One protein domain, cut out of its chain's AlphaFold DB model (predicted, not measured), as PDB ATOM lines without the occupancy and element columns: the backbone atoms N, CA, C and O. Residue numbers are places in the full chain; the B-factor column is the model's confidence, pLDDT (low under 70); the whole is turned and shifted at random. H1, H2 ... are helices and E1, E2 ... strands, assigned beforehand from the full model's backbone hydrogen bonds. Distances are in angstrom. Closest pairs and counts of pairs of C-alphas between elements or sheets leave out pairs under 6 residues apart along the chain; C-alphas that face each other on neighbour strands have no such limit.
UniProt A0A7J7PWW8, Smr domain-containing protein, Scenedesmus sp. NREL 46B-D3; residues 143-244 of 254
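AT A GLANCE: This is residues 143 to 244 of the 254 residues of the protein "Smr domain-containing protein" of Scenedesmus sp. NREL 46B-D3 (UniProt A0A7J7PWW8). Two layers, helices on one face of a sheet: H1 and H2 cover a four-stranded sheet, running along its strands and meeting near their first residues. The printed part has 102 residues, with E1, H1, E2, H2, E3, E4 in order, class mixed; the mixed sheet runs E1 E2 E4 E3. It is compact, radius of gyration of the C-alphas 13.9 A, spanning 45 by 31 by 25 A.

IN THESE COORDINATES: E1, residues 146 to 148, begins at C-alpha 146 (94.551, 74.268, 95.186). H1 is 154 to 172, 25.9 A; E2 179 to 184; H2 197 to 217, 30.1 A; E3 224 to 228. E4, 231 to 239, 20.2 A, bends by 58 degrees at residue 234.

HOW THE PARTS SIT: E1, H1, E2 form a strand-helix-strand unit, its strands parallel neighbours: N 147 and O 182, 2.9 A. E2, H2, E3 form a split unit, E4 between its strands; both crossovers are right-handed. E2 and E4 are antiparallel: N 181 and O 237, 2.8 A. E3 and E4 form a hairpin: N 226 and O 236, 2.9 A. H1 touches H2 with residues 154 to 161 alone, closest C-alphas Thr 154 and Ile 198, 5.3 A. Every O i to N i+4 pair is within hydrogen-bond range in H2, 14 of 15 in H1.

THE WHOLE: The printed part has no cut. The link E2 to H2 is long; pLDDT is under 70 at residues 189 to 195 and 243 to 244.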
ATOM      1  N   GLN A 143      94.533  76.585 100.056       85.94
ATOM      2  CA  GLN A 143      95.735  75.818 100.328       85.94
ATOM      3  C   GLN A 143      96.675  75.901  99.126       85.94
ATOM      4  O   GLN A 143      96.224  76.008  97.991       85.94
ATOM      5  N   THR A 144      97.979  75.777  99.367       90.12
ATOM      6  CA  THR A 144      99.015  75.765  98.320       90.12
ATOM      7  C   THR A 144      98.730  74.754  97.199       90.12
ATOM      8  O   THR A 144      99.113  74.976  96.056       90.12
ATOM      9  N   TRP A 145      98.023  73.668  97.520       94.12
ATOM     10  CA  TRP A 145      97.684  72.565  96.618       94.12
ATOM     11  C   TRP A 145      96.345  72.745  95.891       94.12
ATOM     12  O   TRP A 145      95.810  71.790  95.331       94.12
ATOM     13  N   GLN A 146      95.779  73.950  95.899       96.25
ATOM     14  CA  GLN A 146      94.551  74.268  95.186       96.25
ATOM     15  C   GLN A 146      94.680  75.624  94.493       96.25
ATOM     16  O   GLN A 146      95.206  76.581  95.060       96.25
ATOM     17  N   VAL A 147      94.184  75.704  93.263       97.25
ATOM     18  CA  VAL A 147      94.000  76.965  92.551       97.25
ATOM     19  C   VAL A 147      92.572  77.088  92.076       97.25
ATOM     20  O   VAL A 147      91.987  76.148  91.532       97.25
ATOM     21  N   ASP A 148      92.041  78.294  92.197       96.38
ATOM     22  CA  ASP A 148      90.782  78.658  91.596       96.38
ATOM     23  C   ASP A 148      90.949  79.637  90.432       96.38
ATOM     24  O   ASP A 148      91.236  80.826  90.605       96.38
ATOM     25  N   LEU A 149      90.757  79.105  89.226       95.81
ATOM     26  CA  LEU A 149      90.848  79.799  87.947       95.81
ATOM     27  C   LEU A 149      89.480  80.275  87.435       95.81
ATOM     28  O   LEU A 149      89.421  80.900  86.371       95.81
ATOM     29  N   HIS A 150      88.373  79.971  88.126       91.25
ATOM     30  CA  HIS A 150      87.054  80.318  87.605       91.25
ATOM     31  C   HIS A 150      86.871  81.838  87.504       91.25
ATOM     32  O   HIS A 150      87.359  82.619  88.320       91.25
ATOM     33  N   GLY A 151      86.142  82.271  86.474       86.25
ATOM     34  CA  GLY A 151      85.877  83.690  86.213       86.25
ATOM     35  C   GLY A 151      87.029  84.444  85.540       86.25
ATOM     36  O   GLY A 151      86.823  85.557  85.062       86.25
ATOM     37  N   LEU A 152      88.218  83.849  85.426       90.81
ATOM     38  CA  LEU A 152      89.315  84.440  84.667       90.81
ATOM     39  C   LEU A 152      89.135  84.247  83.156       90.81
ATOM     40  O   LEU A 152      88.505  83.305  82.684       90.81
ATOM     41  N   GLY A 153      89.743  85.135  82.372       88.56
ATOM     42  CA  GLY A 153      89.889  84.947  80.933       88.56
ATOM     43  C   GLY A 153      90.886  83.823  80.661       88.56
ATOM     44  O   GLY A 153      91.912  83.751  81.335       88.56
ATOM     45  N   THR A 154      90.625  82.976  79.661       91.38
ATOM     46  CA  THR A 154      91.410  81.754  79.387       91.38
ATOM     47  C   THR A 154      92.920  81.992  79.376       91.38
ATOM     48  O   THR A 154      93.658  81.299  80.064       91.38
ATOM     49  N   SER A 155      93.391  83.022  78.667       92.25
ATOM     50  CA  SER A 155      94.823  83.348  78.601       92.25
ATOM     51  C   SER A 155      95.417  83.719  79.971       92.25
ATOM     52  O   SER A 155      96.532  83.315  80.296       92.25
ATOM     53  N   VAL A 156      94.676  84.464  80.800       93.00
ATOM     54  CA  VAL A 156      95.102  84.842  82.161       93.00
ATOM     55  C   VAL A 156      95.113  83.617  83.074       93.00
ATOM     56  O   VAL A 156      96.087  83.412  83.798       93.00
ATOM     57  N   ALA A 157      94.062  82.795  83.005       95.25
ATOM     58  CA  ALA A 157      93.930  81.559  83.768       95.25
ATOM     59  C   ALA A 157      95.102  80.606  83.503       95.25
ATOM     60  O   ALA A 157      95.746  80.160  84.448       95.25
ATOM     61  N   LEU A 158      95.435  80.364  82.231       96.94
ATOM     62  CA  LEU A 158      96.537  79.475  81.860       96.94
ATOM     63  C   LEU A 158      97.891  80.009  82.333       96.94
ATOM     64  O   LEU A 158      98.667  79.250  82.897       96.94
ATOM     65  N   ARG A 159      98.163  81.316  82.211       96.62
ATOM     66  CA  ARG A 159      99.408  81.891  82.762       96.62
ATOM     67  C   ARG A 159      99.524  81.697  84.275       96.62
ATOM     68  O   ARG A 159     100.611  81.404  84.766       96.62
ATOM     69  N   LYS A 160      98.424  81.876  85.018       96.06
ATOM     70  CA  LYS A 160      98.394  81.656  86.474       96.06
ATOM     71  C   LYS A 160      98.601  80.187  86.823       96.06
ATOM     72  O   LYS A 160      99.429  79.898  87.680       96.06
ATOM     73  N   PHE A 161      97.906  79.298  86.117       97.56
ATOM     74  CA  PHE A 161      98.053  77.856  86.259       97.56
ATOM     75  C   PHE A 161      99.502  77.419  86.047       97.56
ATOM     76  O   PHE A 161     100.078  76.857  86.969       97.56
ATOM     77  N   VAL A 162     100.110  77.751  84.903       97.38
ATOM     78  CA  VAL A 162     101.499  77.384  84.576       97.38
ATOM     79  C   VAL A 162     102.467  77.906  85.634       97.38
ATOM     80  O   VAL A 162     103.291  77.156  86.143       97.38
ATOM     81  N   SER A 163     102.328  79.175  86.030       95.69
ATOM     82  CA  SER A 163     103.200  79.777  87.043       95.69
ATOM     83  C   SER A 163     103.137  79.066  88.398       95.69
ATOM     84  O   SER A 163     104.172  78.946  89.048       95.69
ATOM     85  N   GLN A 164     101.955  78.644  88.853       95.56
ATOM     86  CA  GLN A 164     101.820  77.911  90.117       95.56
ATOM     87  C   GLN A 164     102.245  76.452  89.970       95.56
ATOM     88  O   GLN A 164     102.949  75.931  90.829       95.56
ATOM     89  N   PHE A 165     101.857  75.817  88.868       96.56
ATOM     90  CA  PHE A 165     102.147  74.423  88.580       96.56
ATOM     91  C   PHE A 165     103.656  74.149  88.521       96.56
ATOM     92  O   PHE A 165     104.118  73.249  89.209       96.56
ATOM     93  N   SER A 166     104.450  74.986  87.841       94.88
ATOM     94  CA  SER A 166     105.914  74.831  87.830       94.88
ATOM     95  C   SER A 166     106.549  74.968  89.221       94.88
ATOM     96  O   SER A 166     107.551  74.322  89.515       94.88
ATOM     97  N   GLY A 167     105.967  75.787  90.106       94.12
ATOM     98  CA  GLY A 167     106.403  75.866  91.503       94.12
ATOM     99  C   GLY A 167     106.072  74.596  92.292       94.12
ATOM    100  O   GLY A 167     106.871  74.153  93.113       94.12
ATOM    101  N   LEU A 168     104.915  73.991  92.019       94.81
ATOM    102  CA  LEU A 168     104.490  72.729  92.624       94.81
ATOM    103  C   LEU A 168     105.333  71.545  92.150       94.81
ATOM    104  O   LEU A 168     105.677  70.708  92.976       94.81
ATOM    105  N   GLU A 169     105.715  71.498  90.871       93.75
ATOM    106  CA  GLU A 169     106.640  70.484  90.345       93.75
ATOM    107  C   GLU A 169     107.972  70.492  91.099       93.75
ATOM    108  O   GLU A 169     108.426  69.449  91.561       93.75
ATOM    109  N   ALA A 170     108.557  71.676  91.309       91.75
ATOM    110  CA  ALA A 170     109.806  71.807  92.058       91.75
ATOM    111  C   ALA A 170     109.667  71.372  93.528       91.75
ATOM    112  O   ALA A 170     110.599  70.811  94.102       91.75
ATOM    113  N   MET A 171     108.508  71.620  94.151       91.12
ATOM    114  CA  MET A 171     108.247  71.177  95.524       91.12
ATOM    115  C   MET A 171     107.974  69.674  95.614       91.12
ATOM    116  O   MET A 171     108.376  69.051  96.595       91.12
ATOM    117  N   ALA A 172     107.322  69.077  94.612       92.94
ATOM    118  CA  ALA A 172     106.987  67.655  94.605       92.94
ATOM    119  C   ALA A 172     108.238  66.770  94.701       92.94
ATOM    120  O   ALA A 172     108.214  65.773  95.418       92.94
ATOM    121  N   SER A 173     109.363  67.180  94.104       87.75
ATOM    122  CA  SER A 173     110.651  66.482  94.241       87.75
ATOM    123  C   SER A 173     111.108  66.310  95.697       87.75
ATOM    124  O   SER A 173     111.834  65.370  95.999       87.75
ATOM    125  N   GLY A 174     110.677  67.184  96.614       86.75
ATOM    126  CA  GLY A 174     110.991  67.101  98.044       86.75
ATOM    127  C   GLY A 174     109.947  66.372  98.897       86.75
ATOM    128  O   GLY A 174     110.139  66.264 100.108       86.75
ATOM    129  N   HIS A 175     108.841  65.900  98.312       87.56
ATOM    130  CA  HIS A 175     107.739  65.278  99.046       87.56
ATOM    131  C   HIS A 175     107.623  63.775  98.742       87.56
ATOM    132  O   HIS A 175     107.258  63.408  97.621       87.56
ATOM    133  N   PRO A 176     107.867  62.887  99.729       86.69
ATOM    134  CA  PRO A 176     107.651  61.456  99.544       86.69
ATOM    135  C   PRO A 176     106.159  61.195  99.304       86.69
ATOM    136  O   PRO A 176     105.313  61.587 100.108       86.69
ATOM    137  N   GLY A 177     105.834  60.565  98.173       88.94
ATOM    138  CA  GLY A 177     104.451  60.320  97.741       88.94
ATOM    139  C   GLY A 177     103.830  61.413  96.861       88.94
ATOM    140  O   GLY A 177     102.671  61.286  96.479       88.94
ATOM    141  N   GLY A 178     104.584  62.456  96.504       93.69
ATOM    142  CA  GLY A 178     104.152  63.465  95.538       93.69
ATOM    143  C   GLY A 178     103.115  64.460  96.055       93.69
ATOM    144  O   GLY A 178     102.965  64.692  97.254       93.69
ATOM    145  N   VAL A 179     102.435  65.110  95.114       95.56
ATOM    146  CA  VAL A 179     101.533  66.239  95.346       95.56
ATOM    147  C   VAL A 179     100.246  66.048  94.550       95.56
ATOM    148  O   VAL A 179     100.281  65.845  93.338       95.56
ATOM    149  N   LEU A 180      99.097  66.198  95.212       96.75
ATOM    150  CA  LEU A 180      97.798  66.307  94.547       96.75
ATOM    151  C   LEU A 180      97.391  67.779  94.435       96.75
ATOM    152  O   LEU A 180      97.039  68.408  95.429       96.75
ATOM    153  N   TYR A 181      97.404  68.310  93.218       97.69
ATOM    154  CA  TYR A 181      97.025  69.680  92.904       97.69
ATOM    155  C   TYR A 181      95.602  69.757  92.342       97.69
ATOM    156  O   TYR A 181      95.290  69.159  91.313       97.69
ATOM    157  N   GLN A 182      94.729  70.514  93.005       97.88
ATOM    158  CA  GLN A 182      93.348  70.718  92.572       97.88
ATOM    159  C   GLN A 182      93.195  72.015  91.777       97.88
ATOM    160  O   GLN A 182      93.426  73.107  92.293       97.88
ATOM    161  N   VAL A 183      92.730  71.911  90.536       97.88
ATOM    162  CA  VAL A 183      92.534  73.049  89.632       97.88
ATOM    163  C   VAL A 183      91.043  73.277  89.406       97.88
ATOM    164  O   VAL A 183      90.396  72.557  88.644       97.88
ATOM    165  N   ILE A 184      90.474  74.301  90.042       96.50
ATOM    166  CA  ILE A 184      89.074  74.695  89.856       96.50
ATOM    167  C   ILE A 184      88.988  75.587  88.610       96.50
ATOM    168  O   ILE A 184      89.383  76.747  88.607       96.50
ATOM    169  N   THR A 185      88.465  75.038  87.519       95.25
ATOM    170  CA  THR A 185      88.317  75.708  86.212       95.25
ATOM    171  C   THR A 185      86.922  76.305  86.001       95.25
ATOM    172  O   THR A 185      86.714  77.130  85.108       95.25
ATOM    173  N   GLY A 186      85.965  75.922  86.853       90.88
ATOM    174  CA  GLY A 186      84.562  76.318  86.773       90.88
ATOM    175  C   GLY A 186      83.724  75.401  85.872       90.88
ATOM    176  O   GLY A 186      84.228  74.704  84.999       90.88
ATOM    177  N   LYS A 187      82.400  75.406  86.070       84.25
ATOM    178  CA  LYS A 187      81.457  74.476  85.406       84.25
ATOM    179  C   LYS A 187      81.133  74.801  83.936       84.25
ATOM    180  O   LYS A 187      80.233  74.195  83.377       84.25
ATOM    181  N   GLY A 188      81.761  75.809  83.326       71.75
ATOM    182  CA  GLY A 188      81.496  76.168  81.919       71.75
ATOM    183  C   GLY A 188      80.111  76.763  81.611       71.75
ATOM    184  O   GLY A 188      79.799  77.003  80.452       71.75
ATOM    185  N   LYS A 189      79.280  77.090  82.611       69.75
ATOM    186  CA  LYS A 189      77.922  77.646  82.389       69.75
ATOM    187  C   LYS A 189      77.879  79.025  81.704       69.75
ATOM    188  O   LYS A 189      76.803  79.517  81.388       69.75
ATOM    189  N   HIS A 190      79.027  79.683  81.546       60.34
ATOM    190  CA  HIS A 190      79.139  81.036  80.987       60.34
ATOM    191  C   HIS A 190      80.036  81.115  79.749       60.34
ATOM    192  O   HIS A 190      80.289  82.209  79.249       60.34
ATOM    193  N   SER A 191      80.548  79.985  79.265       61.94
ATOM    194  CA  SER A 191      81.246  79.940  77.982       61.94
ATOM    195  C   SER A 191      80.245  79.923  76.832       61.94
ATOM    196  O   SER A 191      79.189  79.304  76.929       61.94
ATOM    197  N   GLU A 192      80.614  80.583  75.736       57.47
ATOM    198  CA  GLU A 192      80.007  80.392  74.416       57.47
ATOM    199  C   GLU A 192      79.955  78.879  74.125       57.47
ATOM    200  O   GLU A 192      80.938  78.175  74.371       57.47
ATOM    201  N   ASP A 193      78.779  78.376  73.750       58.91
ATOM    202  CA  ASP A 193      78.465  76.948  73.559       58.91
ATOM    203  C   ASP A 193      78.492  76.055  74.819       58.91
ATOM    204  O   ASP A 193      78.462  74.833  74.713       58.91
ATOM    205  N   ASN A 194      78.518  76.632  76.029       61.41
ATOM    206  CA  ASN A 194      78.642  75.905  77.308       61.41
ATOM    207  C   ASN A 194      79.921  75.048  77.435       61.41
ATOM    208  O   ASN A 194      80.004  74.185  78.308       61.41
ATOM    209  N   VAL A 195      80.949  75.300  76.612       63.31
ATOM    210  CA  VAL A 195      82.207  74.537  76.645       63.31
ATOM    211  C   VAL A 195      83.250  75.227  77.539       63.31
ATOM    212  O   VAL A 195      83.756  76.288  77.164       63.31
ATOM    213  N   PRO A 196      83.645  74.649  78.695       77.25
ATOM    214  CA  PRO A 196      84.615  75.256  79.609       77.25
ATOM    215  C   PRO A 196      86.012  75.369  78.971       77.25
ATOM    216  O   PRO A 196      86.848  74.472  79.082       77.25
ATOM    217  N   LYS A 197      86.286  76.517  78.336       90.12
ATOM    218  CA  LYS A 197      87.539  76.800  77.611       90.12
ATOM    219  C   LYS A 197      88.786  76.684  78.504       90.12
ATOM    220  O   LYS A 197      89.825  76.241  78.033       90.12
ATOM    221  N   ILE A 198      88.683  77.041  79.791       94.31
ATOM    222  CA  ILE A 198      89.801  76.930  80.752       94.31
ATOM    223  C   ILE A 198      90.152  75.464  81.013       94.31
ATOM    224  O   ILE A 198      91.327  75.117  80.966       94.31
ATOM    225  N   LYS A 199      89.152  74.600  81.243       95.00
ATOM    226  CA  LYS A 199      89.370  73.163  81.473       95.00
ATOM    227  C   LYS A 199      90.116  72.527  80.308       95.00
ATOM    228  O   LYS A 199      91.128  71.870  80.523       95.00
ATOM    229  N   LEU A 200      89.641  72.781  79.088       94.44
ATOM    230  CA  LEU A 200      90.291  72.283  77.877       94.44
ATOM    231  C   LEU A 200      91.723  72.804  77.753       94.44
ATOM    232  O   LEU A 200      92.620  72.014  77.497       94.44
ATOM    233  N   GLY A 201      91.951  74.096  78.006       95.94
ATOM    234  CA  GLY A 201      93.296  74.670  77.959       95.94
ATOM    235  C   GLY A 201      94.257  74.066  78.990       95.94
ATOM    236  O   GLY A 201      95.416  73.834  78.671       95.94
ATOM    237  N   VAL A 202      93.787  73.778  80.210       97.31
ATOM    238  CA  VAL A 202      94.599  73.120  81.252       97.31
ATOM    239  C   VAL A 202      94.958  71.695  80.830       97.31
ATOM    240  O   VAL A 202      96.122  71.315  80.893       97.31
ATOM    241  N   MET A 203      93.978  70.917  80.364       97.50
ATOM    242  CA  MET A 203      94.209  69.539  79.915       97.50
ATOM    243  C   MET A 203      95.125  69.479  78.689       97.50
ATOM    244  O   MET A 203      96.005  68.629  78.630       97.50
ATOM    245  N   GLN A 204      94.937  70.397  77.737       97.50
ATOM    246  CA  GLN A 204      95.784  70.513  76.555       97.50
ATOM    247  C   GLN A 204      97.229  70.831  76.946       97.50
ATOM    248  O   GLN A 204      98.131  70.143  76.488       97.50
ATOM    249  N   TYR A 205      97.447  71.799  77.842       97.69
ATOM    250  CA  TYR A 205      98.788  72.114  78.334       97.69
ATOM    251  C   TYR A 205      99.469  70.901  78.985       97.69
ATOM    252  O   TYR A 205     100.636  70.638  78.712       97.69
ATOM    253  N   LEU A 206      98.757  70.156  79.840       97.88
ATOM    254  CA  LEU A 206      99.309  68.972  80.509       97.88
ATOM    255  C   LEU A 206      99.696  67.877  79.502       97.88
ATOM    256  O   LEU A 206     100.752  67.263  79.635       97.88
ATOM    257  N   MET A 207      98.873  67.674  78.472       97.81
ATOM    258  CA  MET A 207      99.153  66.737  77.384       97.81
ATOM    259  C   MET A 207     100.380  67.163  76.568       97.81
ATOM    260  O   MET A 207     101.321  66.384  76.448       97.81
ATOM    261  N   GLU A 208     100.408  68.409  76.088       97.69
ATOM    262  CA  GLU A 208     101.524  68.966  75.308       97.69
ATOM    263  C   GLU A 208     102.837  68.935  76.101       97.69
ATOM    264  O   GLU A 208     103.894  68.603  75.567       97.69
ATOM    265  N   ARG A 209     102.786  69.233  77.406       97.00
ATOM    266  CA  ARG A 209     103.960  69.154  78.279       97.00
ATOM    267  C   ARG A 209     104.440  67.714  78.457       97.00
ATOM    268  O   ARG A 209     105.648  67.488  78.431       97.00
ATOM    269  N   GLY A 210     103.522  66.760  78.604       96.62
ATOM    270  CA  GLY A 210     103.848  65.336  78.677       96.62
ATOM    271  C   GLY A 210     104.517  64.813  77.403       96.62
ATOM    272  O   GLY A 210     105.516  64.101  77.491       96.62
ATOM    273  N   GLU A 211     104.013  65.210  76.233       97.19
ATOM    274  CA  GLU A 211     104.609  64.890  74.928       97.19
ATOM    275  C   GLU A 211     106.013  65.490  74.789       97.19
ATOM    276  O   GLU A 211     106.950  64.776  74.434       97.19
ATOM    277  N   ALA A 212     106.186  66.765  75.152       97.19
ATOM    278  CA  ALA A 212     107.481  67.438  75.092       97.19
ATOM    279  C   ALA A 212     108.536  66.767  75.990       97.19
ATOM    280  O   ALA A 212     109.677  66.586  75.573       97.19
ATOM    281  N   VAL A 213     108.167  66.357  77.209       95.50
ATOM    282  CA  VAL A 213     109.083  65.643  78.117       95.50
ATOM    283  C   VAL A 213     109.440  64.257  77.577       95.50
ATOM    284  O   VAL A 213     110.595  63.840  77.688       95.50
ATOM    285  N   MET A 214     108.483  63.553  76.966       96.50
ATOM    286  CA  MET A 214     108.735  62.263  76.321       96.50
ATOM    287  C   MET A 214     109.705  62.399  75.141       96.50
ATOM    288  O   MET A 214     110.611  61.580  75.007       96.50
ATOM    289  N   GLU A 215     109.548  63.431  74.308       97.19
ATOM    290  CA  GLU A 215     110.456  63.720  73.192       97.19
ATOM    291  C   GLU A 215     111.867  64.093  73.681       97.19
ATOM    292  O   GLU A 215     112.856  63.613  73.130       97.19
ATOM    293  N   GLU A 216     111.968  64.900  74.741       97.56
ATOM    294  CA  GLU A 216     113.243  65.375  75.295       97.56
ATOM    295  C   GLU A 216     114.024  64.276  76.034       97.56
ATOM    296  O   GLU A 216     115.242  64.173  75.896       97.56
ATOM    297  N   THR A 217     113.338  63.455  76.834       95.69
ATOM    298  CA  THR A 217     113.986  62.522  77.776       95.69
ATOM    299  C   THR A 217     113.873  61.052  77.375       95.69
ATOM    300  O   THR A 217     114.557  60.204  77.950       95.69
ATOM    301  N   GLY A 218     112.987  60.718  76.431       96.81
ATOM    302  CA  GLY A 218     112.617  59.337  76.110       96.81
ATOM    303  C   GLY A 218     111.837  58.620  77.222       96.81
ATOM    304  O   GLY A 218     111.594  57.417  77.112       96.81
ATOM    305  N   ARG A 219     111.460  59.328  78.298       93.44
ATOM    306  CA  ARG A 219     110.715  58.804  79.448       93.44
ATOM    307  C   ARG A 219     109.391  59.568  79.625       93.44
ATOM    308  O   ARG A 219     109.333  60.767  79.361       93.44
ATOM    309  N   PRO A 220     108.315  58.909  80.093       94.69
ATOM    310  CA  PRO A 220     107.056  59.591  80.375       94.69
ATOM    311  C   PRO A 220     107.210  60.582  81.543       94.69
ATOM    312  O   PRO A 220     107.885  60.286  82.523       94.69
ATOM    313  N   TRP A 221     106.524  61.730  81.474       93.88
ATOM    314  CA  TRP A 221     106.606  62.826  82.461       93.88
ATOM    315  C   TRP A 221     106.181  62.450  83.896       93.88
ATOM    316  O   TRP A 221     106.463  63.178  84.839       93.88
ATOM    317  N   GLY A 222     105.485  61.326  84.087       93.94
ATOM    318  CA  GLY A 222     105.033  60.838  85.398       93.94
ATOM    319  C   GLY A 222     103.851  61.611  86.006       93.94
ATOM    320  O   GLY A 222     103.102  61.046  86.802       93.94
ATOM    321  N   VAL A 223     103.629  62.867  85.605       96.62
ATOM    322  CA  VAL A 223     102.432  63.641  85.963       96.62
ATOM    323  C   VAL A 223     101.193  63.002  85.337       96.62
ATOM    324  O   VAL A 223     101.167  62.687  84.149       96.62
ATOM    325  N   SER A 224     100.139  62.850  86.138       97.00
ATOM    326  CA  SER A 224      98.839  62.342  85.690       97.00
ATOM    327  C   SER A 224      97.717  63.282  86.114       97.00
ATOM    328  O   SER A 224      97.858  64.054  87.063       97.00
ATOM    329  N   TRP A 225      96.593  63.262  85.401       98.19
ATOM    330  CA  TRP A 225      95.451  64.108  85.735       98.19
ATOM    331  C   TRP A 225      94.121  63.441  85.414       98.19
ATOM    332  O   TRP A 225      94.010  62.632  84.495       98.19
ATOM    333  N   GLN A 226      93.091  63.833  86.158       97.31
ATOM    334  CA  GLN A 226      91.714  63.414  85.930       97.31
ATOM    335  C   GLN A 226      90.734  64.533  86.272       97.31
ATOM    336  O   GLN A 226      90.975  65.352  87.160       97.31
ATOM    337  N   VAL A 227      89.603  64.567  85.573       96.56
ATOM    338  CA  VAL A 227      88.481  65.434  85.949       96.56
ATOM    339  C   VAL A 227      87.767  64.792  87.134       96.56
ATOM    340  O   VAL A 227      87.519  63.588  87.116       96.56
ATOM    341  N   ASP A 228      87.443  65.579  88.159       95.69
ATOM    342  CA  ASP A 228      86.694  65.084  89.313       95.69
ATOM    343  C   ASP A 228      85.309  64.570  88.857       95.69
ATOM    344  O   ASP A 228      84.526  65.351  88.297       95.69
ATOM    345  N   PRO A 229      84.973  63.283  89.083       93.56
ATOM    346  CA  PRO A 229      83.700  62.708  88.650       93.56
ATOM    347  C   PRO A 229      82.489  63.345  89.347       93.56
ATOM    348  O   PRO A 229      81.391  63.353  88.793       93.56
ATOM    349  N   CYS A 230      82.678  63.908  90.540       93.81
ATOM    350  CA  CYS A 230      81.643  64.606  91.297       93.81
ATOM    351  C   CYS A 230      81.563  66.096  90.929       93.81
ATOM    352  O   CYS A 230      80.580  66.770  91.258       93.81
ATOM    353  N   ASN A 231      82.586  66.639  90.263       92.56
ATOM    354  CA  ASN A 231      82.654  68.049  89.914       92.56
ATOM    355  C   ASN A 231      83.435  68.292  88.618       92.56
ATOM    356  O   ASN A 231      84.625  68.590  88.628       92.56
ATOM    357  N   GLU A 232      82.721  68.323  87.492       91.44
ATOM    358  CA  GLU A 232      83.299  68.554  86.159       91.44
ATOM    359  C   GLU A 232      84.087  69.868  85.993       91.44
ATOM    360  O   GLU A 232      84.738  70.070  84.962       91.44
ATOM    361  N   GLY A 233      83.974  70.790  86.954       93.62
ATOM    362  CA  GLY A 233      84.730  72.037  87.007       93.62
ATOM    363  C   GLY A 233      86.067  71.927  87.741       93.62
ATOM    364  O   GLY A 233      86.716  72.957  87.907       93.62
ATOM    365  N   VAL A 234      86.471  70.739  88.194       95.94
ATOM    366  CA  VAL A 234      87.726  70.496  88.918       95.94
ATOM    367  C   VAL A 234      88.572  69.479  88.161       95.94
ATOM    368  O   VAL A 234      88.085  68.426  87.753       95.94
ATOM    369  N   VAL A 235      89.847  69.809  87.971       97.75
ATOM    370  CA  VAL A 235      90.865  68.902  87.434       97.75
ATOM    371  C   VAL A 235      91.847  68.594  88.554       97.75
ATOM    372  O   VAL A 235      92.479  69.499  89.093       97.75
ATOM    373  N   ASN A 236      91.955  67.323  88.910       98.12
ATOM    374  CA  ASN A 236      92.911  66.819  89.882       98.12
ATOM    375  C   ASN A 236      94.183  66.415  89.138       98.12
ATOM    376  O   ASN A 236      94.120  65.571  88.245       98.12
ATOM    377  N   VAL A 237      95.315  67.017  89.489       98.25
ATOM    378  CA  VAL A 237      96.621  66.765  88.876       98.25
ATOM    379  C   VAL A 237      97.537  66.155  89.927       98.25
ATOM    380  O   VAL A 237      97.814  66.782  90.945       98.25
ATOM    381  N   TYR A 238      97.988  64.928  89.701       97.94
ATOM    382  CA  TYR A 238      98.956  64.257  90.554       97.94
ATOM    383  C   TYR A 238     100.361  64.440  89.983       97.94
ATOM    384  O   TYR A 238     100.642  64.041  88.851       97.94
ATOM    385  N   ILE A 239     101.228  65.053  90.782       96.81
ATOM    386  CA  ILE A 239     102.637  65.278  90.479       96.81
ATOM    387  C   ILE A 239     103.432  64.281  91.328       96.81
ATOM    388  O   ILE A 239     103.380  64.377  92.558       96.81
ATOM    389  N   PRO A 240     104.135  63.310  90.723       94.75
ATOM    390  CA  PRO A 240     104.886  62.326  91.485       94.75
ATOM    391  C   PRO A 240     106.016  63.004  92.265       94.75
ATOM    392  O   PRO A 240     106.612  63.981  91.808       94.75
ATOM    393  N   GLY A 241     106.297  62.482  93.454       92.19
ATOM    394  CA  GLY A 241     107.482  62.879  94.205       92.19
ATOM    395  C   GLY A 241     108.731  62.178  93.685       92.19
ATOM    396  O   GLY A 241     108.641  61.292  92.834       92.19
ATOM    397  N   CYS A 242     109.898  62.521  94.233       80.62
ATOM    398  CA  CYS A 242     111.057  61.645  94.094       80.62
ATOM    399  C   CYS A 242     110.761  60.349  94.857       80.62
ATOM    400  O   CYS A 242     110.795  60.326  96.087       80.62
ATOM    401  N   SER A 243     110.437  59.270  94.146       68.69
ATOM    402  CA  SER A 243     110.586  57.935  94.713       68.69
ATOM    403  C   SER A 243     112.073  57.733  94.997       68.69
ATOM    404  O   SER A 243     112.898  57.965  94.116       68.69
ATOM    405  N   GLU A 244     112.433  57.286  96.201       58.81
ATOM    406  CA  GLU A 244     113.816  56.932  96.591       58.81
ATOM    407  C   GLU A 244     114.373  55.721  95.800       58.81
ATOM    408  O   GLU A 244     115.393  55.128  96.139       58.81
TER     409      GLU A 244